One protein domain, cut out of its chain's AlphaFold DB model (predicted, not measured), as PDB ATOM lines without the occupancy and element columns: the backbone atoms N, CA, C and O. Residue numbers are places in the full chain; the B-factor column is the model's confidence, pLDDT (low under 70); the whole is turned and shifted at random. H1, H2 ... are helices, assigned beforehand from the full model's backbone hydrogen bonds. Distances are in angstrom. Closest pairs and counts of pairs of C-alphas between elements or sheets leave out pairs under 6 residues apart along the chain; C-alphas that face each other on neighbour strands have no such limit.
ATOM      1  N   ASP A 131      49.630 -28.334  30.530       95.06
ATOM      2  CA  ASP A 131      50.004 -27.736  29.241       95.06
ATOM      3  C   ASP A 131      50.222 -28.811  28.159       95.06
ATOM      4  O   ASP A 131      49.859 -28.626  27.000       95.06
ATOM      5  N   GLU A 132      50.768 -29.977  28.526       93.81
ATOM      6  CA  GLU A 132      50.834 -31.118  27.603       93.81
ATOM      7  C   GLU A 132      49.453 -31.721  27.338       93.81
ATOM      8  O   GLU A 132      49.211 -32.187  26.230       93.81
ATOM      9  N   LEU A 133      48.562 -31.726  28.336       93.44
ATOM     10  CA  LEU A 133      47.186 -32.185  28.170       93.44
ATOM     11  C   LEU A 133      46.431 -31.269  27.200       93.44
ATOM     12  O   LEU A 133      45.792 -31.775  26.288       93.44
ATOM     13  N   ASP A 134      46.567 -29.949  27.341       95.00
ATOM     14  CA  ASP A 134      46.011 -28.961  26.405       95.00
ATOM     15  C   ASP A 134      46.509 -29.203  24.968       95.00
ATOM     16  O   ASP A 134      45.717 -29.418  24.051       95.00
ATOM     17  N   GLY A 135      47.831 -29.322  24.789       93.81
ATOM     18  CA  GLY A 135      48.430 -29.597  23.478       93.81
ATOM     19  C   GLY A 135      48.095 -30.978  22.896       93.81
ATOM     20  O   GLY A 135      48.210 -31.187  21.684       93.81
ATOM     21  N   GLU A 136      47.708 -31.941  23.731       92.44
ATOM     22  CA  GLU A 136      47.228 -33.253  23.295       92.44
ATOM     23  C   GLU A 136      45.761 -33.201  22.858       92.44
ATOM     24  O   GLU A 136      45.389 -33.824  21.865       92.44
ATOM     25  N   LEU A 137      44.936 -32.413  23.544       93.62
ATOM     26  CA  LEU A 137      43.549 -32.188  23.161       93.62
ATOM     27  C   LEU A 137      43.419 -31.334  21.892       93.62
ATOM     28  O   LEU A 137      42.557 -31.624  21.061       93.62
ATOM     29  N   ASP A 138      44.289 -30.339  21.695       95.06
ATOM     30  CA  ASP A 138      44.405 -29.613  20.419       95.06
ATOM     31  C   ASP A 138      44.733 -30.568  19.266       95.06
ATOM     32  O   ASP A 138      44.053 -30.574  18.238       95.06
ATOM     33  N   PHE A 139      45.722 -31.447  19.457       93.81
ATOM     34  CA  PHE A 139      46.061 -32.453  18.450       93.81
ATOM     35  C   PHE A 139      44.899 -33.419  18.189       93.81
ATOM     36  O   PHE A 139      44.652 -33.793  17.043       93.81
ATOM     37  N   LEU A 140      44.147 -33.806  19.225       92.62
ATOM     38  CA  LEU A 140      42.953 -34.628  19.059       92.62
ATOM     39  C   LEU A 140      41.870 -33.918  18.237       92.62
ATOM     40  O   LEU A 140      41.244 -34.557  17.390       92.62
ATOM     41  N   ILE A 141      41.664 -32.613  18.431       95.00
ATOM     42  CA  ILE A 141      40.756 -31.817  17.592       95.00
ATOM     43  C   ILE A 141      41.222 -31.835  16.135       95.00
ATOM     44  O   ILE A 141      40.418 -32.151  15.254       95.00
ATOM     45  N   GLU A 142      42.500 -31.536  15.885       95.12
ATOM     46  CA  GLU A 142      43.077 -31.540  14.537       95.12
ATOM     47  C   GLU A 142      42.911 -32.905  13.866       95.12
ATOM     48  O   GLU A 142      42.445 -32.978  12.730       95.12
ATOM     49  N   PHE A 143      43.209 -33.986  14.592       93.31
ATOM     50  CA  PHE A 143      43.048 -35.356  14.118       93.31
ATOM     51  C   PHE A 143      41.594 -35.677  13.756       93.31
ATOM     52  O   PHE A 143      41.320 -36.224  12.685       93.31
ATOM     53  N   LEU A 144      40.642 -35.345  14.630       93.81
ATOM     54  CA  LEU A 144      39.219 -35.589  14.388       93.81
ATOM     55  C   LEU A 144      38.717 -34.815  13.161       93.81
ATOM     56  O   LEU A 144      37.942 -35.351  12.370       93.81
ATOM     57  N   GLN A 145      39.183 -33.579  12.979       95.69
ATOM     58  CA  GLN A 145      38.826 -32.737  11.838       95.69
ATOM     59  C   GLN A 145      39.478 -33.212  10.536       95.69
ATOM     60  O   GLN A 145      38.801 -33.310   9.514       95.69
ATOM     61  N   SER A 146      40.766 -33.571  10.551       93.38
ATOM     62  CA  SER A 146      41.464 -34.072   9.358       93.38
ATOM     63  C   SER A 146      40.899 -35.405   8.874       93.38
ATOM     64  O   SER A 146      40.948 -35.698   7.685       93.38
ATOM     65  N   ASN A 147      40.335 -36.196   9.791       89.38
ATOM     66  CA  ASN A 147      39.712 -37.483   9.500       89.38
ATOM     67  C   ASN A 147      38.179 -37.409   9.397       89.38
ATOM     68  O   ASN A 147      37.540 -38.456   9.301       89.38
ATOM     69  N   GLU A 148      37.572 -36.213   9.392       94.25
ATOM     70  CA  GLU A 148      36.112 -36.025   9.452       94.25
ATOM     71  C   GLU A 148      35.377 -36.866   8.408       94.25
ATOM     72  O   GLU A 148      34.461 -37.623   8.736       94.25
ATOM     73  N   ARG A 149      35.820 -36.793   7.148       90.00
ATOM     74  CA  ARG A 149      35.189 -37.517   6.040       90.00
ATOM     75  C   ARG A 149      35.137 -39.025   6.303       90.00
ATOM     76  O   ARG A 149      34.077 -39.631   6.148       90.00
ATOM     77  N   PHE A 150      36.263 -39.626   6.684       84.94
ATOM     78  CA  PHE A 150      36.348 -41.064   6.934       84.94
ATOM     79  C   PHE A 150      35.638 -41.454   8.225       84.94
ATOM     80  O   PHE A 150      34.922 -42.451   8.227       84.94
ATOM     81  N   LEU A 151      35.730 -40.650   9.283       87.75
ATOM     82  CA  LEU A 151      35.044 -40.910  10.545       87.75
ATOM     83  C   LEU A 151      33.523 -40.900  10.373       87.75
ATOM     84  O   LEU A 151      32.853 -41.807  10.856       87.75
ATOM     85  N   VAL A 152      32.970 -39.939   9.633       89.12
ATOM     86  CA  VAL A 152      31.524 -39.866   9.360       89.12
ATOM     87  C   VAL A 152      31.070 -41.003   8.444       89.12
ATOM     88  O   VAL A 152      30.079 -41.687   8.727       89.12
ATOM     89  N   MET A 153      31.814 -41.247   7.363       80.94
ATOM     90  CA  MET A 153      31.480 -42.285   6.390       80.94
ATOM     91  C   MET A 153      31.611 -43.683   7.000       80.94
ATOM     92  O   MET A 153      30.716 -44.512   6.850       80.94
ATOM     93  N   THR A 154      32.705 -43.933   7.718       79.50
ATOM     94  CA  THR A 154      33.146 -45.285   8.066       79.50
ATOM     95  C   THR A 154      33.079 -45.635   9.547       79.50
ATOM     96  O   THR A 154      32.944 -46.811   9.899       79.50
ATOM     97  N   GLY A 155      33.136 -44.625  10.414       84.62
ATOM     98  CA  GLY A 155      33.390 -44.794  11.842       84.62
ATOM     99  C   GLY A 155      34.861 -45.064  12.177       84.62
ATOM    100  O   GLY A 155      35.172 -45.253  13.347       84.62
ATOM    101  N   TYR A 156      35.753 -45.068  11.183       83.81
ATOM    102  CA  TYR A 156      37.205 -45.182  11.324       83.81
ATOM    103  C   TYR A 156      37.900 -43.938  10.755       83.81
ATOM    104  O   TYR A 156      37.354 -43.296   9.856       83.81
ATOM    105  N   PRO A 157      39.088 -43.583  11.260       83.75
ATOM    106  CA  PRO A 157      39.873 -42.502  10.693       83.75
ATOM    107  C   PRO A 157      40.627 -42.995   9.447       83.75
ATOM    108  O   PRO A 157      40.872 -44.191   9.292       83.75
ATOM    109  N   GLU A 158      40.993 -42.073   8.558       79.50
ATOM    110  CA  GLU A 158      41.841 -42.342   7.383       79.50
ATOM    111  C   GLU A 158      43.311 -42.534   7.779       79.50
ATOM    112  O   GLU A 158      44.052 -43.302   7.174       79.50
ATOM    113  N   THR A 159      43.730 -41.814   8.814       80.88
ATOM    114  CA  THR A 159      45.100 -41.774   9.322       80.88
ATOM    115  C   THR A 159      45.151 -42.297  10.748       80.88
ATOM    116  O   THR A 159      44.165 -42.242  11.485       80.88
ATOM    117  N   ASP A 160      46.307 -42.823  11.147       79.75
ATOM    118  CA  ASP A 160      46.503 -43.285  12.518       79.75
ATOM    119  C   ASP A 160      46.760 -42.112  13.471       79.75
ATOM    120  O   ASP A 160      47.349 -41.089  13.101       79.75
ATOM    121  N   TYR A 161      46.333 -42.270  14.721       81.94
ATOM    122  CA  TYR A 161      46.611 -41.304  15.773       81.94
ATOM    123  C   TYR A 161      48.059 -41.489  16.237       81.94
ATOM    124  O   TYR A 161      48.338 -42.208  17.188       81.94
ATOM    125  N   ALA A 162      49.000 -40.840  15.551       76.94
ATOM    126  CA  ALA A 162      50.438 -41.043  15.757       76.94
ATOM    127  C   ALA A 162      50.998 -40.500  17.095       76.94
ATOM    128  O   ALA A 162      52.208 -40.555  17.324       76.94
ATOM    129  N   ARG A 163      50.153 -39.930  17.965       78.12
ATOM    130  CA  ARG A 163      50.537 -39.421  19.293       78.12
ATOM    131  C   ARG A 163      50.274 -40.446  20.400       78.12
ATOM    132  O   ARG A 163      49.884 -41.576  20.135       78.12
ATOM    133  N   ARG A 164      50.594 -40.079  21.651       68.44
ATOM    134  CA  ARG A 164      50.594 -40.997  22.802       68.44
ATOM    135  C   ARG A 164      49.278 -41.781  22.890       68.44
ATOM    136  O   ARG A 164      48.188 -41.243  22.730       68.44
ATOM    137  N   PHE A 165      49.423 -43.068  23.183       64.25
ATOM    138  CA  PHE A 165      48.432 -44.120  22.956       64.25
ATOM    139  C   PHE A 165      47.065 -43.908  23.645       64.25
ATOM    140  O   PHE A 165      46.048 -44.412  23.169       64.25
ATOM    141  N   SER A 166      47.005 -43.155  24.749       70.50
ATOM    142  CA  SER A 166      45.847 -43.155  25.654       70.50
ATOM    143  C   SER A 166      44.577 -42.502  25.090       70.50
ATOM    144  O   SER A 166      43.498 -43.062  25.256       70.50
ATOM    145  N   PHE A 167      44.661 -41.345  24.420       73.38
ATOM    146  CA  PHE A 167      43.459 -40.689  23.864       73.38
ATOM    147  C   PHE A 167      43.115 -41.179  22.465       73.38
ATOM    148  O   PHE A 167      41.932 -41.318  22.143       73.38
ATOM    149  N   GLY A 168      44.142 -41.507  21.676       69.50
ATOM    150  CA  GLY A 168      43.977 -42.116  20.364       69.50
ATOM    151  C   GLY A 168      43.097 -43.353  20.445       69.50
ATOM    152  O   GLY A 168      42.167 -43.481  19.664       69.50
ATOM    153  N   TYR A 169      43.288 -44.218  21.443       72.06
ATOM    154  CA  TYR A 169      42.461 -45.415  21.569       72.06
ATOM    155  C   TYR A 169      40.959 -45.118  21.709       72.06
ATOM    156  O   TYR A 169      40.141 -45.780  21.072       72.06
ATOM    157  N   ILE A 170      40.622 -44.118  22.525       72.62
ATOM    158  CA  ILE A 170      39.260 -43.838  22.995       72.62
ATOM    159  C   ILE A 170      38.447 -43.029  21.975       72.62
ATOM    160  O   ILE A 170      37.236 -43.210  21.870       72.62
ATOM    161  N   PHE A 171      39.098 -42.116  21.249       79.56
ATOM    162  CA  PHE A 171      38.414 -41.143  20.390       79.56
ATOM    163  C   PHE A 171      38.669 -41.338  18.895       79.56
ATOM    164  O   PHE A 171      38.090 -40.616  18.086       79.56
ATOM    165  N   ARG A 172      39.506 -42.307  18.492       80.12
ATOM    166  CA  ARG A 172      39.840 -42.501  17.070       80.12
ATOM    167  C   ARG A 172      38.717 -43.070  16.215       80.12
ATOM    168  O   ARG A 172      38.876 -43.098  15.004       80.12
ATOM    169  N   ARG A 173      37.627 -43.578  16.786       83.81
ATOM    170  CA  ARG A 173      36.533 -44.215  16.037       83.81
ATOM    171  C   ARG A 173      35.193 -43.578  16.413       83.81
ATOM    172  O   ARG A 173      35.081 -42.884  17.418       83.81
ATOM    173  N   LEU A 174      34.177 -43.784  15.577       85.69
ATOM    174  CA  LEU A 174      32.803 -43.322  15.797       85.69
ATOM    175  C   LEU A 174      31.811 -44.410  15.374       85.69
ATOM    176  O   LEU A 174      31.311 -44.392  14.250       85.69
ATOM    177  N   TYR A 175      31.497 -45.355  16.263       83.06
ATOM    178  CA  TYR A 175      30.473 -46.390  16.030       83.06
ATOM    179  C   TYR A 175      30.602 -47.098  14.665       83.06
ATOM    180  O   TYR A 175      29.719 -46.950  13.816       83.06
ATOM    181  N   PRO A 176      31.692 -47.833  14.396       80.44
ATOM    182  CA  PRO A 176      31.967 -48.424  13.082       80.44
ATOM    183  C   PRO A 176      30.926 -49.476  12.660       80.44
ATOM    184  O   PRO A 176      30.924 -50.583  13.174       80.44
ATOM    185  N   THR A 177      30.041 -49.177  11.708       74.00
ATOM    186  CA  THR A 177      28.851 -49.992  11.349       74.00
ATOM    187  C   THR A 177      29.160 -51.167  10.432       74.00
ATOM    188  O   THR A 177      28.323 -52.052  10.233       74.00
ATOM    189  N   LYS A 178      30.365 -51.169   9.873       70.19
ATOM    190  CA  LYS A 178      30.883 -52.192   8.983       70.19
ATOM    191  C   LYS A 178      32.213 -52.668   9.518       70.19
ATOM    192  O   LYS A 178      33.024 -51.869   9.984       70.19
ATOM    193  N   LEU A 179      32.429 -53.966   9.408       54.94
ATOM    194  CA  LEU A 179      33.756 -54.532   9.543       54.94
ATOM    195  C   LEU A 179      34.388 -54.540   8.114       54.94
ATOM    196  O   LEU A 179      33.669 -54.869   7.168       54.94
ATOM    197  N   LEU A 242      27.805 -54.981  10.213       69.00
ATOM    198  CA  LEU A 242      27.909 -55.749  11.446       69.00
ATOM    199  C   LEU A 242      26.688 -56.671  11.621       69.00
ATOM    200  O   LEU A 242      25.558 -56.227  11.385       69.00
ATOM    201  N   PRO A 243      26.872 -57.936  12.052       63.81
ATOM    202  CA  PRO A 243      25.759 -58.858  12.259       63.81
ATOM    203  C   PRO A 243      24.674 -58.240  13.147       63.81
ATOM    204  O   PRO A 243      24.959 -57.799  14.251       63.81
ATOM    205  N   GLY A 244      23.425 -58.206  12.680       67.56
ATOM    206  CA  GLY A 244      22.305 -57.602  13.418       67.56
ATOM    207  C   GLY A 244      22.068 -56.111  13.145       67.56
ATOM    208  O   GLY A 244      21.045 -55.582  13.588       67.56
ATOM    209  N   LEU A 245      22.936 -55.450  12.376       70.81
ATOM    210  CA  LEU A 245      22.702 -54.109  11.850       70.81
ATOM    211  C   LEU A 245      22.070 -54.206  10.449       70.81
ATOM    212  O   LEU A 245      22.588 -54.899   9.574       70.81
ATOM    213  N   ASN A 246      20.942 -53.530  10.223       79.88
ATOM    214  CA  ASN A 246      20.312 -53.451   8.898       79.88
ATOM    215  C   ASN A 246      20.727 -52.153   8.165       79.88
ATOM    216  O   ASN A 246      21.192 -51.225   8.829       79.88
ATOM    217  N   PRO A 247      20.562 -52.062   6.829       79.50
ATOM    218  CA  PRO A 247      21.004 -50.895   6.058       79.50
ATOM    219  C   PRO A 247      20.399 -49.568   6.521       79.50
ATOM    220  O   PRO A 247      21.132 -48.603   6.676       79.50
ATOM    221  N   ALA A 248      19.103 -49.537   6.845       79.88
ATOM    222  CA  ALA A 248      18.443 -48.315   7.306       79.88
ATOM    223  C   ALA A 248      19.065 -47.778   8.608       79.88
ATOM    224  O   ALA A 248      19.356 -46.593   8.716       79.88
ATOM    225  N   LEU A 249      19.348 -48.664   9.571       75.69
ATOM    226  CA  LEU A 249      20.022 -48.284  10.812       75.69
ATOM    227  C   LEU A 249      21.478 -47.859  10.563       75.69
ATOM    228  O   LEU A 249      21.991 -47.001  11.271       75.69
ATOM    229  N   ALA A 250      22.154 -48.449   9.574       77.12
ATOM    230  CA  ALA A 250      23.510 -48.058   9.199       77.12
ATOM    231  C   ALA A 250      23.561 -46.648   8.584       77.12
ATOM    232  O   ALA A 250      24.462 -45.878   8.918       77.12
ATOM    233  N   ASP A 251      22.581 -46.311   7.742       78.81
ATOM    234  CA  ASP A 251      22.434 -44.982   7.144       78.81
ATOM    235  C   ASP A 251      22.115 -43.929   8.219       78.81
ATOM    236  O   ASP A 251      22.758 -42.875   8.265       78.81
ATOM    237  N   ASP A 252      21.211 -44.250   9.156       82.19
ATOM    238  CA  ASP A 252      20.902 -43.397  10.312       82.19
ATOM    239  C   ASP A 252      22.157 -43.107  11.155       82.19
ATOM    240  O   ASP A 252      22.384 -41.975  11.594       82.19
ATOM    241  N   VAL A 253      23.019 -44.112  11.350       83.94
ATOM    242  CA  VAL A 253      24.257 -43.959  12.123       83.94
ATOM    243  C   VAL A 253      25.237 -42.993  11.456       83.94
ATOM    244  O   VAL A 253      25.911 -42.262  12.175       83.94
ATOM    245  N   SER A 254      25.307 -42.903  10.125       84.06
ATOM    246  CA  SER A 254      26.227 -41.957   9.467       84.06
ATOM    247  C   SER A 254      25.887 -40.495   9.794       84.06
ATOM    248  O   SER A 254      26.765 -39.734  10.206       84.06
ATOM    249  N   SER A 255      24.602 -40.127   9.739       88.50
ATOM    250  CA  SER A 255      24.124 -38.800  10.169       88.50
ATOM    251  C   SER A 255      24.413 -38.543  11.657       88.50
ATOM    252  O   SER A 255      24.838 -37.453  12.056       88.50
ATOM    253  N   LEU A 256      24.258 -39.572  12.498       90.62
ATOM    254  CA  LEU A 256      24.582 -39.484  13.924       90.62
ATOM    255  C   LEU A 256      26.075 -39.301  14.189       90.62
ATOM    256  O   LEU A 256      26.427 -38.548  15.096       90.62
ATOM    257  N   ARG A 257      26.953 -39.937  13.408       91.19
ATOM    258  CA  ARG A 257      28.407 -39.763  13.528       91.19
ATOM    259  C   ARG A 257      28.831 -38.343  13.215       91.19
ATOM    260  O   ARG A 257      29.661 -37.813  13.936       91.19
ATOM    261  N   GLU A 258      28.250 -37.712  12.198       93.50
ATOM    262  CA  GLU A 258      28.539 -36.307  11.895       93.50
ATOM    263  C   GLU A 258      28.185 -35.400  13.080       93.50
ATOM    264  O   GLU A 258      28.995 -34.576  13.515       93.50
ATOM    265  N   LYS A 259      27.001 -35.596  13.674       93.75
ATOM    266  CA  LYS A 259      26.598 -34.868  14.888       93.75
ATOM    267  C   LYS A 259      27.524 -35.157  16.068       93.75
ATOM    268  O   LYS A 259      27.890 -34.227  16.786       93.75
ATOM    269  N   LEU A 260      27.904 -36.418  16.260       91.75
ATOM    270  CA  LEU A 260      28.791 -36.861  17.334       91.75
ATOM    271  C   LEU A 260      30.201 -36.304  17.188       91.75
ATOM    272  O   LEU A 260      30.740 -35.799  18.164       91.75
ATOM    273  N   LEU A 261      30.750 -36.301  15.979       93.75
ATOM    274  CA  LEU A 261      32.049 -35.720  15.675       93.75
ATOM    275  C   LEU A 261      32.067 -34.223  15.984       93.75
ATOM    276  O   LEU A 261      32.924 -33.754  16.730       93.75
ATOM    277  N   ARG A 262      31.084 -33.472  15.472       94.81
ATOM    278  CA  ARG A 262      30.959 -32.030  15.752       94.81
ATOM    279  C   ARG A 262      30.797 -31.762  17.242       94.81
ATOM    280  O   ARG A 262      31.360 -30.801  17.766       94.81
ATOM    281  N   PHE A 263      30.027 -32.605  17.924       93.38
ATOM    282  CA  PHE A 263      29.865 -32.537  19.366       93.38
ATOM    283  C   PHE A 263      31.185 -32.794  20.101       93.38
ATOM    284  O   PHE A 263      31.533 -31.984  20.954       93.38
ATOM    285  N   TYR A 264      31.932 -33.845  19.751       92.75
ATOM    286  CA  TYR A 264      33.237 -34.157  20.340       92.75
ATOM    287  C   TYR A 264      34.223 -33.020  20.125       92.75
ATOM    288  O   TYR A 264      34.727 -32.492  21.108       92.75
ATOM    289  N   VAL A 265      34.417 -32.562  18.887       95.19
ATOM    290  CA  VAL A 265      35.298 -31.423  18.585       95.19
ATOM    291  C   VAL A 265      34.919 -30.208  19.431       95.19
ATOM    292  O   VAL A 265      35.761 -29.632  20.116       95.19
ATOM    293  N   SER A 266      33.633 -29.849  19.454       95.12
ATOM    294  CA  SER A 266      33.166 -28.692  20.213       95.12
ATOM    295  C   SER A 266      33.306 -28.863  21.726       95.12
ATOM    296  O   SER A 266      33.469 -27.877  22.437       95.12
ATOM    297  N   ALA A 267      33.193 -30.085  22.235       92.44
ATOM    298  CA  ALA A 267      33.321 -30.367  23.650       92.44
ATOM    299  C   ALA A 267      34.795 -30.409  24.083       92.44
ATOM    300  O   ALA A 267      35.115 -29.855  25.127       92.44
ATOM    301  N   ILE A 268      35.705 -30.960  23.269       94.31
ATOM    302  CA  ILE A 268      37.157 -30.914  23.522       94.31
ATOM    303  C   ILE A 268      37.642 -29.459  23.549       94.31
ATOM    304  O   ILE A 268      38.390 -29.082  24.440       94.31
ATOM    305  N   GLN A 269      37.127 -28.600  22.665       96.00
ATOM    306  CA  GLN A 269      37.409 -27.157  22.707       96.00
ATOM    307  C   GLN A 269      36.966 -26.490  24.021       96.00
ATOM    308  O   GLN A 269      37.582 -25.521  24.464       96.00
ATOM    309  N   ASP A 270      35.888 -26.966  24.653       95.19
ATOM    310  CA  ASP A 270      35.494 -26.483  25.981       95.19
ATOM    311  C   ASP A 270      36.478 -26.966  27.054       95.19
ATOM    312  O   ASP A 270      36.810 -26.196  27.952       95.19
ATOM    313  N   LEU A 271      36.963 -28.210  26.943       94.75
ATOM    314  CA  LEU A 271      37.980 -28.764  27.841       94.75
ATOM    315  C   LEU A 271      39.301 -27.980  27.744       94.75
ATOM    316  O   LEU A 271      39.853 -27.635  28.783       94.75
ATOM    317  N   ASN A 272      39.762 -27.613  26.542       95.69
ATOM    318  CA  ASN A 272      40.982 -26.799  26.365       95.69
ATOM    319  C   ASN A 272      40.844 -25.441  27.037       95.69
ATOM    320  O   ASN A 272      41.702 -25.025  27.810       95.69
ATOM    321  N   ARG A 273      39.698 -24.776  26.840       96.25
ATOM    322  CA  ARG A 273      39.411 -23.514  27.535       96.25
ATOM    323  C   ARG A 273      39.401 -23.688  29.053       96.25
ATOM    324  O   ARG A 273      40.003 -22.883  29.750       96.25
ATOM    325  N   ALA A 274      38.793 -24.761  29.561       95.94
ATOM    326  CA  ALA A 274      38.795 -25.076  30.989       95.94
ATOM    327  C   ALA A 274      40.218 -25.272  31.542       95.94
ATOM    328  O   ALA A 274      40.535 -24.789  32.633       95.94
ATOM    329  N   ILE A 275      41.089 -25.952  30.788       96.06
ATOM    330  CA  ILE A 275      42.495 -26.157  31.150       96.06
ATOM    331  C   ILE A 275      43.256 -24.832  31.136       96.06
ATOM    332  O   ILE A 275      43.949 -24.537  32.115       96.06
ATOM    333  N   ALA A 276      43.114 -24.036  30.074       94.56
ATOM    334  CA  ALA A 276      43.774 -22.742  29.918       94.56
ATOM    335  C   ALA A 276      43.368 -21.756  31.026       94.56
ATOM    336  O   ALA A 276      44.227 -21.136  31.654       94.56
ATOM    337  N   ASP A 277      42.071 -21.684  31.330       95.88
ATOM    338  CA  ASP A 277      41.521 -20.806  32.367       95.88
ATOM    339  C   ASP A 277      41.710 -21.377  33.785       95.88
ATOM    340  O   ASP A 277      41.478 -20.675  34.772       95.88
ATOM    341  N   ARG A 278      42.137 -22.645  33.904       94.69
ATOM    342  CA  ARG A 278      42.219 -23.415  35.160       94.69
ATOM    343  C   ARG A 278      40.880 -23.429  35.914       94.69
ATOM    344  O   ARG A 278      40.844 -23.380  37.144       94.69
ATOM    345  N   GLN A 279      39.772 -23.500  35.176       94.44
ATOM    346  CA  GLN A 279      38.411 -23.448  35.711       94.44
ATOM    347  C   GLN A 279      37.574 -24.619  35.208       94.44
ATOM    348  O   GLN A 279      37.385 -24.805  34.012       94.44
ATOM    349  N   THR A 280      37.004 -25.377  36.141       90.94
ATOM    350  CA  THR A 280      36.078 -26.487  35.852       90.94
ATOM    351  C   THR A 280      34.630 -26.141  36.174       90.94
ATOM    352  O   THR A 280      33.729 -26.963  35.990       90.94
ATOM    353  N   GLU A 281      34.379 -24.927  36.673       85.88
ATOM    354  CA  GLU A 281      33.051 -24.515  37.098       85.88
ATOM    355  C   GLU A 281      32.068 -24.619  35.934       85.88
ATOM    356  O   GLU A 281      32.195 -23.959  34.906       85.88
ATOM    357  N   ASN A 282      31.045 -25.449  36.119       83.62
ATOM    358  CA  ASN A 282      29.998 -25.710  35.138       83.62
ATOM    359  C   ASN A 282      30.432 -26.454  33.871       83.62
ATOM    360  O   ASN A 282      29.581 -26.583  32.993       83.62
ATOM    361  N   LEU A 283      31.649 -26.996  33.764       86.69
ATOM    362  CA  LEU A 283      32.075 -27.741  32.569       86.69
ATOM    363  C   LEU A 283      31.132 -28.922  32.293       86.69
ATOM    364  O   LEU A 283      30.520 -28.997  31.224       86.69
ATOM    365  N   TYR A 284      30.861 -29.729  33.321       83.31
ATOM    366  CA  TYR A 284      29.821 -30.757  33.296       83.31
ATOM    367  C   TYR A 284      28.430 -30.247  32.857       83.31
ATOM    368  O   TYR A 284      27.785 -30.827  31.980       83.31
ATOM    369  N   ASN A 285      27.941 -29.152  33.454       83.19
ATOM    370  CA  ASN A 285      26.606 -28.607  33.163       83.19
ATOM    371  C   ASN A 285      26.515 -28.056  31.734       83.19
ATOM    372  O   ASN A 285      25.511 -28.262  31.048       83.19
ATOM    373  N   HIS A 286      27.562 -27.361  31.289       87.25
ATOM    374  CA  HIS A 286      27.697 -26.808  29.949       87.25
ATOM    375  C   HIS A 286      27.681 -27.924  28.909       87.25
ATOM    376  O   HIS A 286      26.906 -27.881  27.951       87.25
ATOM    377  N   TRP A 287      28.474 -28.964  29.151       85.75
ATOM    378  CA  TRP A 287      28.539 -30.130  28.290       85.75
ATOM    379  C   TRP A 287      27.198 -30.854  28.201       85.75
ATOM    380  O   TRP A 287      26.709 -31.130  27.105       85.75
ATOM    381  N   PHE A 288      26.543 -31.095  29.337       82.88
ATOM    382  CA  PHE A 288      25.239 -31.752  29.363       82.88
ATOM    383  C   PHE A 288      24.166 -30.928  28.627       82.88
ATOM    384  O   PHE A 288      23.338 -31.468  27.885       82.88
ATOM    385  N   ALA A 289      24.201 -29.601  28.769       87.00
ATOM    386  CA  ALA A 289      23.346 -28.704  27.998       87.00
ATOM    387  C   ALA A 289      23.639 -28.792  26.489       87.00
ATOM    388  O   ALA A 289      22.703 -28.839  25.688       87.00
ATOM    389  N   LYS A 290      24.916 -28.881  26.092       90.50
ATOM    390  CA  LYS A 290      25.325 -29.069  24.693       90.50
ATOM    391  C   LYS A 290      24.842 -30.420  24.154       90.50
ATOM    392  O   LYS A 290      24.192 -30.444  23.114       90.50
ATOM    393  N   LEU A 291      25.030 -31.516  24.894       86.38
ATOM    394  CA  LEU A 291      24.573 -32.859  24.514       86.38
ATOM    395  C   LEU A 291      23.055 -32.885  24.281       86.38
ATOM    396  O   LEU A 291      22.586 -33.313  23.229       86.38
ATOM    397  N   THR A 292      22.281 -32.361  25.237       85.31
ATOM    398  CA  THR A 292      20.809 -32.331  25.148       85.31
ATOM    399  C   THR A 292      20.268 -31.374  24.084       85.31
ATOM    400  O   THR A 292      19.102 -31.483  23.707       85.31
ATOM    401  N   LYS A 293      21.090 -30.434  23.605       90.62
ATOM    402  CA  LYS A 293      20.775 -29.565  22.466       90.62
ATOM    403  C   LYS A 293      21.142 -30.216  21.130       90.62
ATOM    404  O   LYS A 293      20.437 -29.990  20.152       90.62
ATOM    405  N   CYS A 294      22.231 -30.983  21.083       92.69
ATOM    406  CA  CYS A 294      22.741 -31.604  19.859       92.69
ATOM    407  C   CYS A 294      21.946 -32.841  19.427       92.69
ATOM    408  O   CYS A 294      21.829 -33.081  18.226       92.69
ATOM    409  N   PHE A 295      21.407 -33.607  20.380       90.56
ATOM    410  CA  PHE A 295      20.758 -34.886  20.094       90.56
ATOM    411  C   PHE A 295      19.294 -34.911  20.517       90.56
ATOM    412  O   PHE A 295      18.932 -34.556  21.644       90.56
ATOM    413  N   HIS A 296      18.450 -35.403  19.614       90.56
ATOM    414  CA  HIS A 296      17.075 -35.752  19.927       90.56
ATOM    415  C   HIS A 296      16.994 -37.063  20.716       90.56
ATOM    416  O   HIS A 296      17.900 -37.893  20.719       90.56
ATOM    417  N   GLN A 297      15.843 -37.274  21.349       82.44
ATOM    418  CA  GLN A 297      15.541 -38.484  22.108       82.44
ATOM    419  C   GLN A 297      15.784 -39.776  21.317       82.44
ATOM    420  O   GLN A 297      16.386 -40.719  21.823       82.44
ATOM    421  N   ASP A 298      15.309 -39.823  20.075       84.69
ATOM    422  CA  ASP A 298      15.418 -41.016  19.234       84.69
ATOM    423  C   ASP A 298      16.845 -41.258  18.734       84.69
ATOM    424  O   ASP A 298      17.246 -42.396  18.519       84.69
ATOM    425  N   GLU A 299      17.652 -40.209  18.643       89.50
ATOM    426  CA  GLU A 299      19.060 -40.303  18.262       89.50
ATOM    427  C   GLU A 299      19.885 -40.921  19.390       89.50
ATOM    428  O   GLU A 299      20.640 -41.867  19.173       89.50
ATOM    429  N   ILE A 300      19.647 -40.473  20.625       84.56
ATOM    430  CA  ILE A 300      20.222 -41.087  21.824       84.56
ATOM    431  C   ILE A 300      19.827 -42.570  21.924       84.56
ATOM    432  O   ILE A 300      20.683 -43.402  22.213       84.56
ATOM    433  N   ARG A 301      18.575 -42.942  21.594       80.12
ATOM    434  CA  ARG A 301      18.155 -44.363  21.526       80.12
ATOM    435  C   ARG A 301      19.030 -45.185  20.599       80.12
ATOM    436  O   ARG A 301      19.345 -46.332  20.921       80.12
ATOM    437  N   ILE A 302      19.344 -44.643  19.428       83.75
ATOM    438  CA  ILE A 302      20.159 -45.338  18.435       83.75
ATOM    439  C   ILE A 302      21.585 -45.493  18.968       83.75
ATOM    440  O   ILE A 302      22.109 -46.606  18.937       83.75
ATOM    441  N   LEU A 303      22.166 -44.436  19.547       84.81
ATOM    442  CA  LEU A 303      23.503 -44.487  20.152       84.81
ATOM    443  C   LEU A 303      23.585 -45.491  21.314       84.81
ATOM    444  O   LEU A 303      24.541 -46.257  21.397       84.81
ATOM    445  N   ASP A 304      22.565 -45.578  22.168       80.88
ATOM    446  CA  ASP A 304      22.538 -46.564  23.256       80.88
ATOM    447  C   ASP A 304      22.361 -47.996  22.758       80.88
ATOM    448  O   ASP A 304      22.973 -48.929  23.288       80.88
ATOM    449  N   ARG A 305      21.543 -48.199  21.719       79.56
ATOM    450  CA  ARG A 305      21.446 -49.504  21.050       79.56
ATOM    451  C   ARG A 305      22.779 -49.897  20.432       79.56
ATOM    452  O   ARG A 305      23.130 -51.071  20.508       79.56
ATOM    453  N   MET A 306      23.509 -48.933  19.874       80.00
ATOM    454  CA  MET A 306      24.854 -49.136  19.347       80.00
ATOM    455  C   MET A 306      25.832 -49.500  20.466       80.00
ATOM    456  O   MET A 306      26.471 -50.539  20.355       80.00
ATOM    457  N   ASN A 307      25.861 -48.764  21.583       79.81
ATOM    458  CA  ASN A 307      26.658 -49.123  22.770       79.81
ATOM    459  C   ASN A 307      26.375 -50.560  23.216       79.81
ATOM    460  O   ASN A 307      27.270 -51.389  23.267       79.81
ATOM    461  N   SER A 308      25.097 -50.886  23.421       76.81
ATOM    462  CA  SER A 308      24.659 -52.220  23.848       76.81
ATOM    463  C   SER A 308      25.029 -53.315  22.847       76.81
ATOM    464  O   SER A 308      25.241 -54.470  23.214       76.81
ATOM    465  N   PHE A 309      25.010 -52.981  21.557       73.12
ATOM    466  CA  PHE A 309      25.412 -53.883  20.494       73.12
ATOM    467  C   PHE A 309      26.903 -54.198  20.595       73.12
ATOM    468  O   PHE A 309      27.249 -55.376  20.673       73.12
ATOM    469  N   TYR A 310      27.758 -53.177  20.660       71.19
ATOM    470  CA  TYR A 310      29.191 -53.404  20.765       71.19
ATOM    471  C   TYR A 310      29.588 -54.019  22.102       71.19
ATOM    472  O   TYR A 310      30.413 -54.921  22.104       71.19
ATOM    473  N   ASP A 311      28.955 -53.635  23.211       69.56
ATOM    474  CA  ASP A 311      29.201 -54.257  24.514       69.56
ATOM    475  C   ASP A 311      28.954 -55.767  24.432       69.56
ATOM    476  O   ASP A 311      29.776 -56.559  24.882       69.56
ATOM    477  N   ARG A 312      27.869 -56.200  23.773       65.81
ATOM    478  CA  ARG A 312      27.596 -57.631  23.559       65.81
ATOM    479  C   ARG A 312      28.623 -58.322  22.671       65.81
ATOM    480  O   ARG A 312      28.883 -59.493  22.922       65.81
ATOM    481  N   LEU A 313      29.202 -57.643  21.680       60.38
ATOM    482  CA  LEU A 313      30.290 -58.227  20.887       60.38
ATOM    483  C   LEU A 313      31.506 -58.565  21.759       60.38
ATOM    484  O   LEU A 313      32.143 -59.582  21.515       60.38
ATOM    485  N   VAL A 314      31.771 -57.785  22.813       56.25
ATOM    486  CA  VAL A 314      32.862 -58.052  23.771       56.25
ATOM    487  C   VAL A 314      32.584 -59.277  24.651       56.25
ATOM    488  O   VAL A 314      33.511 -59.950  25.089       56.25
ATOM    489  N   PHE A 315      31.314 -59.582  24.936       45.75
ATOM    490  CA  PHE A 315      30.933 -60.612  25.913       45.75
ATOM    491  C   PHE A 315      30.743 -62.028  25.345       45.75
ATOM    492  O   PHE A 315      30.570 -62.952  26.136       45.75
ATOM    493  N   VAL A 316      30.761 -62.228  24.023       45.50
ATOM    494  CA  VAL A 316      30.552 -63.565  23.418       45.50
ATOM    495  C   VAL A 316      31.808 -64.462  23.492       45.50
ATOM    496  O   VAL A 316      31.713 -65.658  23.239       45.50
ATOM    497  N   GLU A 317      32.962 -63.949  23.932       42.97
ATOM    498  CA  GLU A 317      34.186 -64.745  24.129       42.97
ATOM    499  C   GLU A 317      34.277 -65.350  25.554       42.97
ATOM    500  O   GLU A 317      34.848 -64.768  26.487       42.97
ATOM    501  N   GLU A 318      33.708 -66.547  25.736       34.81
ATOM    502  CA  GLU A 318      33.922 -67.404  26.915       34.81
ATOM    503  C   GLU A 318      35.141 -68.352  26.699       34.81
ATOM    504  O   GLU A 318      34.975 -69.442  26.170       34.81
ATOM    505  N   GLU A 319      36.333 -67.937  27.182       38.41
ATOM    506  CA  GLU A 319      37.640 -68.663  27.342       38.41
ATOM    507  C   GLU A 319      38.616 -68.792  26.134       38.41
ATOM    508  O   GLU A 319      38.164 -68.852  25.003       38.41
ATOM    509  N   HIS A 328      41.380 -51.591  27.930       43.09
ATOM    510  CA  HIS A 328      41.508 -50.733  26.748       43.09
ATOM    511  C   HIS A 328      41.396 -51.337  25.344       43.09
ATOM    512  O   HIS A 328      41.854 -50.672  24.435       43.09
ATOM    513  N   LEU A 329      40.797 -52.511  25.083       37.09
ATOM    514  CA  LEU A 329      40.669 -52.988  23.683       37.09
ATOM    515  C   LEU A 329      39.252 -52.998  23.079       37.09
ATOM    516  O   LEU A 329      39.116 -52.985  21.859       37.09
ATOM    517  N   TYR A 330      38.190 -52.871  23.872       42.12
ATOM    518  CA  TYR A 330      36.820 -52.770  23.330       42.12
ATOM    519  C   TYR A 330      35.948 -51.746  24.054       42.12
ATOM    520  O   TYR A 330      34.730 -51.865  24.156       42.12
ATOM    521  N   GLU A 331      36.600 -50.723  24.583       49.44
ATOM    522  CA  GLU A 331      35.943 -49.553  25.131       49.44
ATOM    523  C   GLU A 331      35.332 -48.772  23.953       49.44
ATOM    524  O   GLU A 331      36.005 -47.987  23.299       49.44
ATOM    525  N   ASN A 332      34.055 -49.016  23.659       51.28
ATOM    526  CA  ASN A 332      33.326 -48.493  22.496       51.28
ATOM    527  C   ASN A 332      33.119 -46.975  22.528       51.28
ATOM    528  O   ASN A 332      32.678 -46.476  23.561       51.28
ATOM    529  N   ASP A 333      33.344 -46.312  21.381       59.03
ATOM    530  CA  ASP A 333      33.331 -44.864  21.040       59.03
ATOM    531  C   ASP A 333      32.063 -44.079  21.412       59.03
ATOM    532  O   ASP A 333      31.432 -43.375  20.617       59.03
ATOM    533  N   SER A 334      31.652 -44.229  22.652       70.44
ATOM    534  CA  SER A 334      30.387 -43.764  23.154       70.44
ATOM    535  C   SER A 334      30.524 -42.377  23.744       70.44
ATOM    536  O   SER A 334      31.572 -41.983  24.256       70.44
ATOM    537  N   TYR A 335      29.407 -41.660  23.792       76.12
ATOM    538  CA  TYR A 335      29.319 -40.412  24.545       76.12
ATOM    539  C   TYR A 335      29.703 -40.583  26.038       76.12
ATOM    540  O   TYR A 335      29.951 -39.589  26.719       76.12
ATOM    541  N   ILE A 336      29.778 -41.822  26.555       73.19
ATOM    542  CA  ILE A 336      30.246 -42.152  27.910       73.19
ATOM    543  C   ILE A 336      31.764 -41.977  28.032       73.19
ATOM    544  O   ILE A 336      32.239 -41.497  29.058       73.19
ATOM    545  N   HIS A 337      32.540 -42.270  26.991       79.06
ATOM    546  CA  HIS A 337      33.986 -42.015  27.007       79.06
ATOM    547  C   HIS A 337      34.320 -40.549  27.126       79.06
ATOM    548  O   HIS A 337      35.263 -40.168  27.815       79.06
ATOM    549  N   PHE A 338      33.482 -39.714  26.523       83.12
ATOM    550  CA  PHE A 338      33.601 -38.283  26.688       83.12
ATOM    551  C   PHE A 338      33.390 -37.850  28.149       83.12
ATOM    552  O   PHE A 338      34.081 -36.955  28.635       83.12
ATOM    553  N   LEU A 339      32.492 -38.512  28.893       82.50
ATOM    554  CA  LEU A 339      32.347 -38.286  30.336       82.50
ATOM    555  C   LEU A 339      33.607 -38.692  31.104       82.50
ATOM    556  O   LEU A 339      33.962 -38.006  32.062       82.50
ATOM    557  N   GLY A 340      34.274 -39.768  30.677       84.06
ATOM    558  CA  GLY A 340      35.572 -40.187  31.205       84.06
ATOM    559  C   GLY A 340      36.659 -39.140  30.964       84.06
ATOM    560  O   GLY A 340      37.332 -38.738  31.912       84.06
ATOM    561  N   LEU A 341      36.771 -38.625  29.735       88.25
ATOM    562  CA  LEU A 341      37.710 -37.551  29.396       88.25
ATOM    563  C   LEU A 341      37.419 -36.265  30.176       88.25
ATOM    564  O   LEU A 341      38.332 -35.671  30.741       88.25
ATOM    565  N   THR A 342      36.149 -35.866  30.257       88.94
ATOM    566  CA  THR A 342      35.734 -34.692  31.040       88.94
ATOM    567  C   THR A 342      36.097 -34.878  32.512       88.94
ATOM    568  O   THR A 342      36.691 -33.985  33.103       88.94
ATOM    569  N   SER A 343      35.824 -36.058  33.087       89.19
ATOM    570  CA  SER A 343      36.212 -36.385  34.465       89.19
ATOM    571  C   SER A 343      37.717 -36.281  34.672       89.19
ATOM    572  O   SER A 343      38.169 -35.743  35.680       89.19
ATOM    573  N   HIS A 344      38.500 -36.792  33.718       90.25
ATOM    574  CA  HIS A 344      39.954 -36.740  33.771       90.25
ATOM    575  C   HIS A 344      40.452 -35.290  33.766       90.25
ATOM    576  O   HIS A 344      41.174 -34.903  34.684       90.25
ATOM    577  N   VAL A 345      39.993 -34.467  32.818       91.88
ATOM    578  CA  VAL A 345      40.352 -33.042  32.739       91.88
ATOM    579  C   VAL A 345      39.931 -32.289  34.001       91.88
ATOM    580  O   VAL A 345      40.746 -31.577  34.588       91.88
ATOM    581  N   GLU A 346      38.693 -32.472  34.472       93.50
ATOM    582  CA  GLU A 346      38.237 -31.805  35.693       93.50
ATOM    583  C   GLU A 346      39.064 -32.229  36.915       93.50
ATOM    584  O   GLU A 346      39.413 -31.385  37.743       93.50
ATOM    585  N   SER A 347      39.415 -33.516  37.012       94.06
ATOM    586  CA  SER A 347      40.246 -34.032  38.102       94.06
ATOM    587  C   SER A 347      41.674 -33.496  38.053       94.06
ATOM    588  O   SER A 347      42.231 -33.162  39.095       94.06
ATOM    589  N   GLU A 348      42.259 -33.325  36.867       94.75
ATOM    590  CA  GLU A 348      43.602 -32.760  36.737       94.75
ATOM    591  C   GLU A 348      43.629 -31.252  37.005       94.75
ATOM    592  O   GLU A 348      44.606 -30.746  37.549       94.75
ATOM    593  N   ILE A 349      42.554 -30.516  36.727       95.19
ATOM    594  CA  ILE A 349      42.477 -29.106  37.136       95.19
ATOM    595  C   ILE A 349      42.247 -28.993  38.654       95.19
ATOM    596  O   ILE A 349      42.892 -28.181  39.317       95.19
ATOM    597  N   ALA A 350      41.347 -29.806  39.223       94.62
ATOM    598  CA  ALA A 350      40.956 -29.708  40.632       94.62
ATOM    599  C   ALA A 350      41.987 -30.317  41.600       94.62
ATOM    600  O   ALA A 350      42.334 -29.712  42.615       94.62
ATOM    601  N   VAL A 351      42.465 -31.526  41.300       95.81
ATOM    602  CA  VAL A 351      43.435 -32.276  42.113       95.81
ATOM    603  C   VAL A 351      44.846 -32.084  41.560       95.81
ATOM    604  O   VAL A 351      45.775 -31.825  42.330       95.81
ATOM    605  N   GLY A 352      45.007 -32.172  40.237       94.50
ATOM    606  CA  GLY A 352      46.300 -32.051  39.554       94.50
ATOM    607  C   GLY A 352      47.279 -33.142  39.942       94.50
ATOM    608  O   GLY A 352      48.452 -32.848  40.163       94.50
ATOM    609  N   MET A 353      46.790 -34.376  40.087       94.62
ATOM    610  CA  MET A 353      47.606 -35.507  40.515       94.62
ATOM    611  C   MET A 353      48.775 -35.716  39.554       94.62
ATOM    612  O   MET A 353      49.931 -35.653  39.976       94.62
ATOM    613  N   TYR A 354      48.501 -35.903  38.262       92.69
ATOM    614  CA  TYR A 354      49.565 -36.112  37.283       92.69
ATOM    615  C   TYR A 354      50.328 -34.822  37.004       92.69
ATOM    616  O   TYR A 354      51.561 -34.849  36.971       92.69
ATOM    617  N   HIS A 355      49.639 -33.681  36.909       94.56
ATOM    618  CA  HIS A 355      50.306 -32.404  36.661       94.56
ATOM    619  C   HIS A 355      51.352 -32.051  37.730       94.56
ATOM    620  O   HIS A 355      52.497 -31.732  37.385       94.56
ATOM    621  N   LYS A 356      50.997 -32.124  39.019       95.94
ATOM    622  CA  LYS A 356      51.906 -31.783  40.127       95.94
ATOM    623  C   LYS A 356      53.087 -32.746  40.181       95.94
ATOM    624  O   LYS A 356      54.231 -32.304  40.282       95.94
ATOM    625  N   ILE A 357      52.812 -34.045  40.063       96.25
ATOM    626  CA  ILE A 357      53.835 -35.088  40.163       96.25
ATOM    627  C   ILE A 357      54.790 -35.025  38.976       96.25
ATOM    628  O   ILE A 357      56.003 -35.017  39.176       96.25
ATOM    629  N   LYS A 358      54.288 -34.859  37.750       94.69
ATOM    630  CA  LYS A 358      55.147 -34.707  36.572       94.69
ATOM    631  C   LYS A 358      56.012 -33.463  36.644       94.69
ATOM    632  O   LYS A 358      57.212 -33.547  36.415       94.69
ATOM    633  N   THR A 359      55.429 -32.323  37.007       94.69
ATOM    634  CA  THR A 359      56.171 -31.058  37.120       94.69
ATOM    635  C   THR A 359      57.287 -31.148  38.165       94.69
ATOM    636  O   THR A 359      58.356 -30.559  37.988       94.69
ATOM    637  N   ALA A 360      57.062 -31.894  39.248       96.12
ATOM    638  CA  ALA A 360      58.081 -32.159  40.254       96.12
ATOM    639  C   ALA A 360      59.171 -33.119  39.741       96.12
ATOM    640  O   ALA A 360      60.351 -32.809  39.890       96.12
ATOM    641  N   LEU A 361      58.796 -34.226  39.087       94.94
ATOM    642  CA  LEU A 361      59.741 -35.251  38.626       94.94
ATOM    643  C   LEU A 361      60.565 -34.843  37.392       94.94
ATOM    644  O   LEU A 361      61.726 -35.228  37.300       94.94
ATOM    645  N   MET A 362      60.024 -34.027  36.479       92.94
ATOM    646  CA  MET A 362      60.696 -33.602  35.231       92.94
ATOM    647  C   MET A 362      61.985 -32.791  35.447       92.94
ATOM    648  O   MET A 362      62.727 -32.541  34.501       92.94
ATOM    649  N   LYS A 363      62.260 -32.365  36.683       95.38
ATOM    650  CA  LYS A 363      63.505 -31.683  37.060       95.38
ATOM    651  C   LYS A 363      64.691 -32.644  37.171       95.38
ATOM    652  O   LYS A 363      65.829 -32.185  37.238       95.38
ATOM    653  N   TYR A 364      64.425 -33.949  37.198       95.81
ATOM    654  CA  TYR A 364      65.414 -34.989  37.436       95.81
ATOM    655  C   TYR A 364      65.565 -35.874  36.190       95.81
ATOM    656  O   TYR A 364      64.562 -36.289  35.606       95.81
ATOM    657  N   PRO A 365      66.799 -36.181  35.757       92.75
ATOM    658  CA  PRO A 365      67.048 -36.943  34.539       92.75
ATOM    659  C   PRO A 365      66.980 -38.451  34.815       92.75
ATOM    660  O   PRO A 365      67.993 -39.140  34.724       92.75
ATOM    661  N   PHE A 366      65.800 -38.958  35.176       91.62
ATOM    662  CA  PHE A 366      65.586 -40.392  35.353       91.62
ATOM    663  C   PHE A 366      64.375 -40.889  34.568       91.62
ATOM    664  O   PHE A 366      63.375 -40.197  34.390       91.62
ATOM    665  N   THR A 367      64.493 -42.122  34.107       86.25
ATOM    666  CA  THR A 367      63.436 -42.910  33.469       86.25
ATOM    667  C   THR A 367      62.975 -44.045  34.374       86.25
ATOM    668  O   THR A 367      61.885 -44.589  34.200       86.25
ATOM    669  N   HIS A 368      63.800 -44.384  35.367       89.44
ATOM    670  CA  HIS A 368      63.577 -45.499  36.256       89.44
ATOM    671  C   HIS A 368      63.944 -45.160  37.703       89.44
ATOM    672  O   HIS A 368      64.987 -44.561  37.955       89.44
ATOM    673  N   TYR A 369      63.132 -45.578  38.680       93.94
ATOM    674  CA  TYR A 369      63.382 -45.231  40.086       93.94
ATOM    675  C   TYR A 369      64.744 -45.725  40.612       93.94
ATOM    676  O   TYR A 369      65.354 -45.079  41.457       93.94
ATOM    677  N   LEU A 370      65.274 -46.832  40.076       92.94
ATOM    678  CA  LEU A 370      66.615 -47.312  40.446       92.94
ATOM    679  C   LEU A 370      67.734 -46.313  40.108       92.94
ATOM    680  O   LEU A 370      68.728 -46.273  40.820       92.94
ATOM    681  N   GLU A 371      67.562 -45.467  39.087       93.62
ATOM    682  CA  GLU A 371      68.558 -44.447  38.708       93.62
ATOM    683  C   GLU A 371      68.666 -43.327  39.749       93.62
ATOM    684  O   GLU A 371      69.624 -42.557  39.743       93.62
ATOM    685  N   THR A 372      67.685 -43.238  40.650       94.56
ATOM    686  CA  THR A 372      67.657 -42.241  41.720       94.56
ATOM    687  C   THR A 372      68.540 -42.639  42.901       94.56
ATOM    688  O   THR A 372      68.939 -41.775  43.675       94.56
ATOM    689  N   TYR A 373      68.910 -43.917  43.029       94.44
ATOM    690  CA  TYR A 373      69.688 -44.394  44.169       94.44
ATOM    691  C   TYR A 373      71.078 -43.766  44.240       94.44
ATOM    692  O   TYR A 373      71.838 -43.773  43.271       94.44
ATOM    693  N   GLY A 374      71.413 -43.234  45.417       92.44
ATOM    694  CA  GLY A 374      72.695 -42.572  45.668       92.44
ATOM    695  C   GLY A 374      72.808 -41.177  45.046       92.44
ATOM    696  O   GLY A 374      73.834 -40.516  45.217       92.44
ATOM    697  N   GLN A 375      71.766 -40.703  44.359       95.81
ATOM    698  CA  GLN A 375      71.712 -39.340  43.844       95.81
ATOM    699  C   GLN A 375      71.384 -38.367  44.979       95.81
ATOM    700  O   GLN A 375      70.584 -38.658  45.868       95.81
ATOM    701  N   ASN A 376      71.963 -37.166  44.937       97.31
ATOM    702  CA  ASN A 376      71.707 -36.139  45.954       97.31
ATOM    703  C   ASN A 376      70.242 -35.663  45.983       97.31
ATOM    704  O   ASN A 376      69.791 -35.161  47.007       97.31
ATOM    705  N   TRP A 377      69.514 -35.852  44.882       96.62
ATOM    706  CA  TRP A 377      68.100 -35.516  44.726       96.62
ATOM    707  C   TRP A 377      67.137 -36.690  44.985       96.62
ATOM    708  O   TRP A 377      65.920 -36.521  44.885       96.62
ATOM    709  N   GLN A 378      67.639 -37.874  45.363       96.06
ATOM    710  CA  GLN A 378      66.796 -39.020  45.734       96.06
ATOM    711  C   GLN A 378      65.715 -38.661  46.775       96.06
ATOM    712  O   GLN A 378      64.550 -38.985  46.536       96.06
ATOM    713  N   PRO A 379      66.020 -37.929  47.874       97.25
ATOM    714  CA  PRO A 379      65.015 -37.620  48.895       97.25
ATOM    715  C   PRO A 379      63.838 -36.789  48.367       97.25
ATOM    716  O   PRO A 379      62.715 -36.904  48.853       97.25
ATOM    717  N   GLU A 380      64.081 -35.950  47.362       97.50
ATOM    718  CA  GLU A 380      63.064 -35.085  46.762       97.50
ATOM    719  C   GLU A 380      62.158 -35.876  45.811       97.50
ATOM    720  O   GLU A 380      60.942 -35.656  45.777       97.50
ATOM    721  N   VAL A 381      62.723 -36.852  45.087       96.75
ATOM    722  CA  VAL A 381      61.932 -37.826  44.323       96.75
ATOM    723  C   VAL A 381      61.103 -38.690  45.264       96.75
ATOM    724  O   VAL A 381      59.908 -38.856  45.027       96.75
ATOM    725  N   ASP A 382      61.671 -39.158  46.374       96.19
ATOM    726  CA  ASP A 382      60.943 -39.950  47.370       96.19
ATOM    727  C   ASP A 382      59.771 -39.178  47.965       96.19
ATOM    728  O   ASP A 382      58.658 -39.714  48.040       96.19
ATOM    729  N   GLN A 383      60.005 -37.913  48.328       96.62
ATOM    730  CA  GLN A 383      58.974 -36.998  48.802       96.62
ATOM    731  C   GLN A 383      57.883 -36.795  47.745       96.62
ATOM    732  O   GLN A 383      56.697 -36.874  48.068       96.62
ATOM    733  N   THR A 384      58.269 -36.591  46.484       96.56
ATOM    734  CA  THR A 384      57.329 -36.431  45.366       96.56
ATOM    735  C   THR A 384      56.474 -37.685  45.180       96.56
ATOM    736  O   THR A 384      55.251 -37.597  45.107       96.56
ATOM    737  N   LEU A 385      57.084 -38.871  45.178       95.44
ATOM    738  CA  LEU A 385      56.371 -40.144  45.050       95.44
ATOM    739  C   LEU A 385      55.501 -40.456  46.273       95.44
ATOM    740  O   LEU A 385      54.513 -41.165  46.149       95.44
ATOM    741  N   SER A 386      55.836 -39.947  47.460       94.19
ATOM    742  CA  SER A 386      54.955 -40.055  48.633       94.19
ATOM    743  C   SER A 386      53.735 -39.138  48.503       94.19
ATOM    744  O   SER A 386      52.632 -39.538  48.863       94.19
ATOM    745  N   ALA A 387      53.903 -37.939  47.934       95.56
ATOM    746  CA  ALA A 387      52.784 -37.043  47.635       95.56
ATOM    747  C   ALA A 387      51.834 -37.619  46.567       95.56
ATOM    748  O   ALA A 387      50.646 -37.297  46.575       95.56
ATOM    749  N   TYR A 388      52.328 -38.487  45.672       94.75
ATOM    750  CA  TYR A 388      51.487 -39.184  44.694       94.75
ATOM    751  C   TYR A 388      50.384 -40.007  45.363       94.75
ATOM    752  O   TYR A 388      49.240 -39.911  44.938       94.75
ATOM    753  N   GLU A 389      50.687 -40.761  46.423       90.06
ATOM    754  CA  GLU A 389      49.684 -41.592  47.110       90.06
ATOM    755  C   GLU A 389      48.588 -40.741  47.772       90.06
ATOM    756  O   GLU A 389      47.403 -41.049  47.657       90.06
ATOM    757  N   GLU A 390      48.949 -39.601  48.370       93.44
ATOM    758  CA  GLU A 390      47.953 -38.665  48.904       93.44
ATOM    759  C   GLU A 390      47.067 -38.084  47.788       93.44
ATOM    760  O   GLU A 390      45.839 -38.036  47.911       93.44
ATOM    761  N   LEU A 391      47.672 -37.670  46.670       94.94
ATOM    762  CA  LEU A 391      46.936 -37.148  45.514       94.94
ATOM    763  C   LEU A 391      46.074 -38.227  44.845       94.94
ATOM    764  O   LEU A 391      45.001 -37.915  44.332       94.94
ATOM    765  N   LYS A 392      46.499 -39.490  44.886       92.25
ATOM    766  CA  LYS A 392      45.749 -40.646  44.392       92.25
ATOM    767  C   LYS A 392      44.491 -40.890  45.209       92.25
ATOM    768  O   LYS A 392      43.429 -41.094  44.620       92.25
ATOM    769  N   ASP A 393      44.570 -40.777  46.533       91.38
ATOM    770  CA  ASP A 393      43.395 -40.842  47.408       91.38
ATOM    771  C   ASP A 393      42.431 -39.672  47.155       91.38
ATOM    772  O   ASP A 393      41.213 -39.867  47.050       91.38
ATOM    773  N   GLN A 394      42.961 -38.455  46.989       94.81
ATOM    774  CA  GLN A 394      42.157 -37.278  46.633       94.81
ATOM    775  C   GLN A 394      41.470 -37.456  45.271       94.81
ATOM    776  O   GLN A 394      40.268 -37.202  45.147       94.81
ATOM    777  N   ASN A 395      42.198 -37.952  44.268       91.88
ATOM    778  CA  ASN A 395      41.659 -38.247  42.946       91.88
ATOM    779  C   ASN A 395      40.594 -39.353  43.010       91.88
ATOM    780  O   ASN A 395      39.527 -39.211  42.423       91.88
ATOM    781  N   ALA A 396      40.808 -40.418  43.784       88.81
ATOM    782  CA  ALA A 396      39.809 -41.470  43.976       88.81
ATOM    783  C   ALA A 396      38.510 -40.928  44.607       88.81
ATOM    784  O   ALA A 396      37.411 -41.276  44.159       88.81
ATOM    785  N   SER A 397      38.624 -40.036  45.600       90.88
ATOM    786  CA  SER A 397      37.469 -39.340  46.181       90.88
ATOM    787  C   SER A 397      36.753 -38.479  45.136       90.88
ATOM    788  O   SER A 397      35.531 -38.569  45.007       90.88
ATOM    789  N   PHE A 398      37.505 -37.699  44.349       91.81
ATOM    790  CA  PHE A 398      36.959 -36.890  43.258       91.81
ATOM    791  C   PHE A 398      36.191 -37.754  42.249       91.81
ATOM    792  O   PHE A 398      35.038 -37.457  41.936       91.81
ATOM    793  N   GLN A 399      36.786 -38.856  41.782       88.06
ATOM    794  CA  GLN A 399      36.177 -39.757  40.800       88.06
ATOM    795  C   GLN A 399      34.894 -40.407  41.330       88.06
ATOM    796  O   GLN A 399      33.927 -40.575  40.580       88.06
ATOM    797  N   SER A 400      34.839 -40.738  42.624       85.38
ATOM    798  CA  SER A 400      33.614 -41.242  43.252       85.38
ATOM    799  C   SER A 400      32.487 -40.210  43.231       85.38
ATOM    800  O   SER A 400      31.361 -40.511  42.813       85.38
ATOM    801  N   ASP A 401      32.790 -38.975  43.627       87.06
ATOM    802  CA  ASP A 401      31.813 -37.891  43.646       87.06
ATOM    803  C   ASP A 401      31.363 -37.509  42.235       87.06
ATOM    804  O   ASP A 401      30.166 -37.324  41.996       87.06
ATOM    805  N   TYR A 402      32.292 -37.459  41.278       85.81
ATOM    806  CA  TYR A 402      31.987 -37.231  39.869       85.81
ATOM    807  C   TYR A 402      31.072 -38.333  39.320       85.81
ATOM    808  O   TYR A 402      30.000 -38.048  38.786       85.81
ATOM    809  N   THR A 403      31.410 -39.602  39.564       83.12
ATOM    810  CA  THR A 403      30.575 -40.755  39.186       83.12
ATOM    811  C   THR A 403      29.171 -40.642  39.780       83.12
ATOM    812  O   THR A 403      28.173 -40.892  39.098       83.12
ATOM    813  N   ARG A 404      29.044 -40.229  41.046       83.94
ATOM    814  CA  ARG A 404      27.746 -40.007  41.700       83.94
ATOM    815  C   ARG A 404      26.942 -38.899  41.011       83.94
ATOM    816  O   ARG A 404      25.748 -39.097  40.770       83.94
ATOM    817  N   LYS A 405      27.578 -37.773  40.664       84.12
ATOM    818  CA  LYS A 405      26.957 -36.643  39.943       84.12
ATOM    819  C   LYS A 405      26.482 -37.053  38.550       84.12
ATOM    820  O   LYS A 405      25.323 -36.802  38.218       84.12
ATOM    821  N   VAL A 406      27.327 -37.744  37.783       78.12
ATOM    822  CA  VAL A 406      26.989 -38.277  36.454       78.12
ATOM    823  C   VAL A 406      25.792 -39.213  36.552       78.12
ATOM    824  O   VAL A 406      24.787 -39.002  35.882       78.12
ATOM    825  N   ASN A 407      25.841 -40.203  37.446       77.31
ATOM    826  CA  ASN A 407      24.743 -41.153  37.618       77.31
ATOM    827  C   ASN A 407      23.444 -40.473  38.045       77.31
ATOM    828  O   ASN A 407      22.369 -40.829  37.560       77.31
ATOM    829  N   TYR A 408      23.527 -39.487  38.941       80.19
ATOM    830  CA  TYR A 408      22.371 -38.687  39.321       80.19
ATOM    831  C   TYR A 408      21.799 -37.951  38.109       80.19
ATOM    832  O   TYR A 408      20.603 -38.035  37.856       80.19
ATOM    833  N   ALA A 409      22.628 -37.273  37.323       72.94
ATOM    834  CA  ALA A 409      22.169 -36.495  36.183       72.94
ATOM    835  C   ALA A 409      21.634 -37.361  35.034       72.94
ATOM    836  O   ALA A 409      20.577 -37.053  34.480       72.94
ATOM    837  N   VAL A 410      22.285 -38.486  34.738       69.44
ATOM    838  CA  VAL A 410      21.756 -39.510  33.829       69.44
ATOM    839  C   VAL A 410      20.388 -39.976  34.331       69.44
ATOM    840  O   VAL A 410      19.408 -39.988  33.587       69.44
TER     841      VAL A 410
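Overview. This is residues 131 to 179, 242 to 319 and 328 to 410 of the 609 residues of an uncharacterized protein of candidate division Zixibacteria bacterium (UniProt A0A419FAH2). The model is an elongated body of helices: a loosely formed up-and-down bundle of H4, H5 and H7, with H1 packed along one side of H4 and the long H10 crossing H7 on the other side of the body. Beyond the bundle, H8 and the earlier part of H10 run side by side as an arm, with the small H9 in the loop at its tip; at the opposite end of the body H6 lies nearly crosswise to H4. The printed part has 210 residues with ten named helices, H1 to H10 in order along the chain, and no named strand; the class is all helix. The whole is only just compact, close to loose, with a radius of gyration of the C-alphas of 19.8 A, and it spans 67 by 38 by 37 A.

Along the chain. The longest helix, H10, covers residues 378 to 410 and measures 46.6 A from its first to its last C-alpha; it begins at C-alpha 378, (66.796, -39.020, 45.734), and ends at C-alpha 410, (21.756, -39.510, 33.829). H4, residues 247 to 277, measures 44.9 A, begins at C-alpha 247, (21.004, -50.895, 6.058), and has a kink of 26 degrees near residue 256. H7 is residues 335 to 350, 22.6 A long, and H8 is residues 353 to 361. H9 has four residues, 369 to 372. H5 is residues 283 to 294, 16.2 A long, and H6 is residues 297 to 315, 27.2 A long. The printed part begins with H1, residues 131 to 146, 22.5 A long, at C-alpha 131, (50.004, -27.736, 29.241). H2 is residues 148 to 154 and H3 is residues 165 to 171.

Arrangement. H10 touches H8 with residues 381 to 395 alone, opposite ways at a shallow tilt of 16 degrees; the closest C-alphas, those of Met 353 and Leu 391, are 5.3 A apart. With residues 395 to 402 alone H10 touches H7, opposite ways at a steep tilt of 45 degrees, closest at the C-alphas of Ser 347 and Asn 395, 6.6 A. H10 and H4 are apart. H4 is the hub, touching four helices. It touches H7 with residues 264 to 275 alone, the same way at a shallow tilt of 5 degrees, closest at the C-alphas of Ile 275 and Ile 349, 6.7 A. H4 and H5 form a helical hairpin, with the C-alphas of Ala 267 and Trp 287 closest at 6.7 A. H1 touches H4, opposite ways at a shallow tilt of 28 degrees, and the closest C-alphas, those of Asp 134 and Asn 272, are 5.5 A apart. H2 touches H4 at residues 254 to 261 alone, closest at the C-alphas of Val 152 and Arg 257, 5.2 A. H6 is close to but not clearly touching H4, about perpendicular at 85 degrees. H3 is close to but not clearly touching H7, with the C-alphas of Ile 170 and His 337 closest at 6.9 A. Every O i to N i+4 pair is within hydrogen-bond range in H1, H2, H5, H6 and H8; the counts are 2 of 3 in H3, 26 of 27 in H4, 11 of 12 in H7 and 27 of 29 in H10, and H9 is too short for such a pair.

Size, cuts and confidence. The two C-alphas farthest apart are those of Ala 248 and Asn 376, 66.9 A. Residues 180 to 241 are not printed, and C-alphas 179 and 242 are 6.3 A apart across that cut; residues 320 to 327 are not printed either, with 18.4 A between C-alphas 319 and 328. Of the links that are printed whole, H2 to H3 and H8 to H9 are short and the others are tight. The mean pLDDT of the printed part is 84.6, and 23 residues are under 70, among them residues 311 to 319 and 328 to 333.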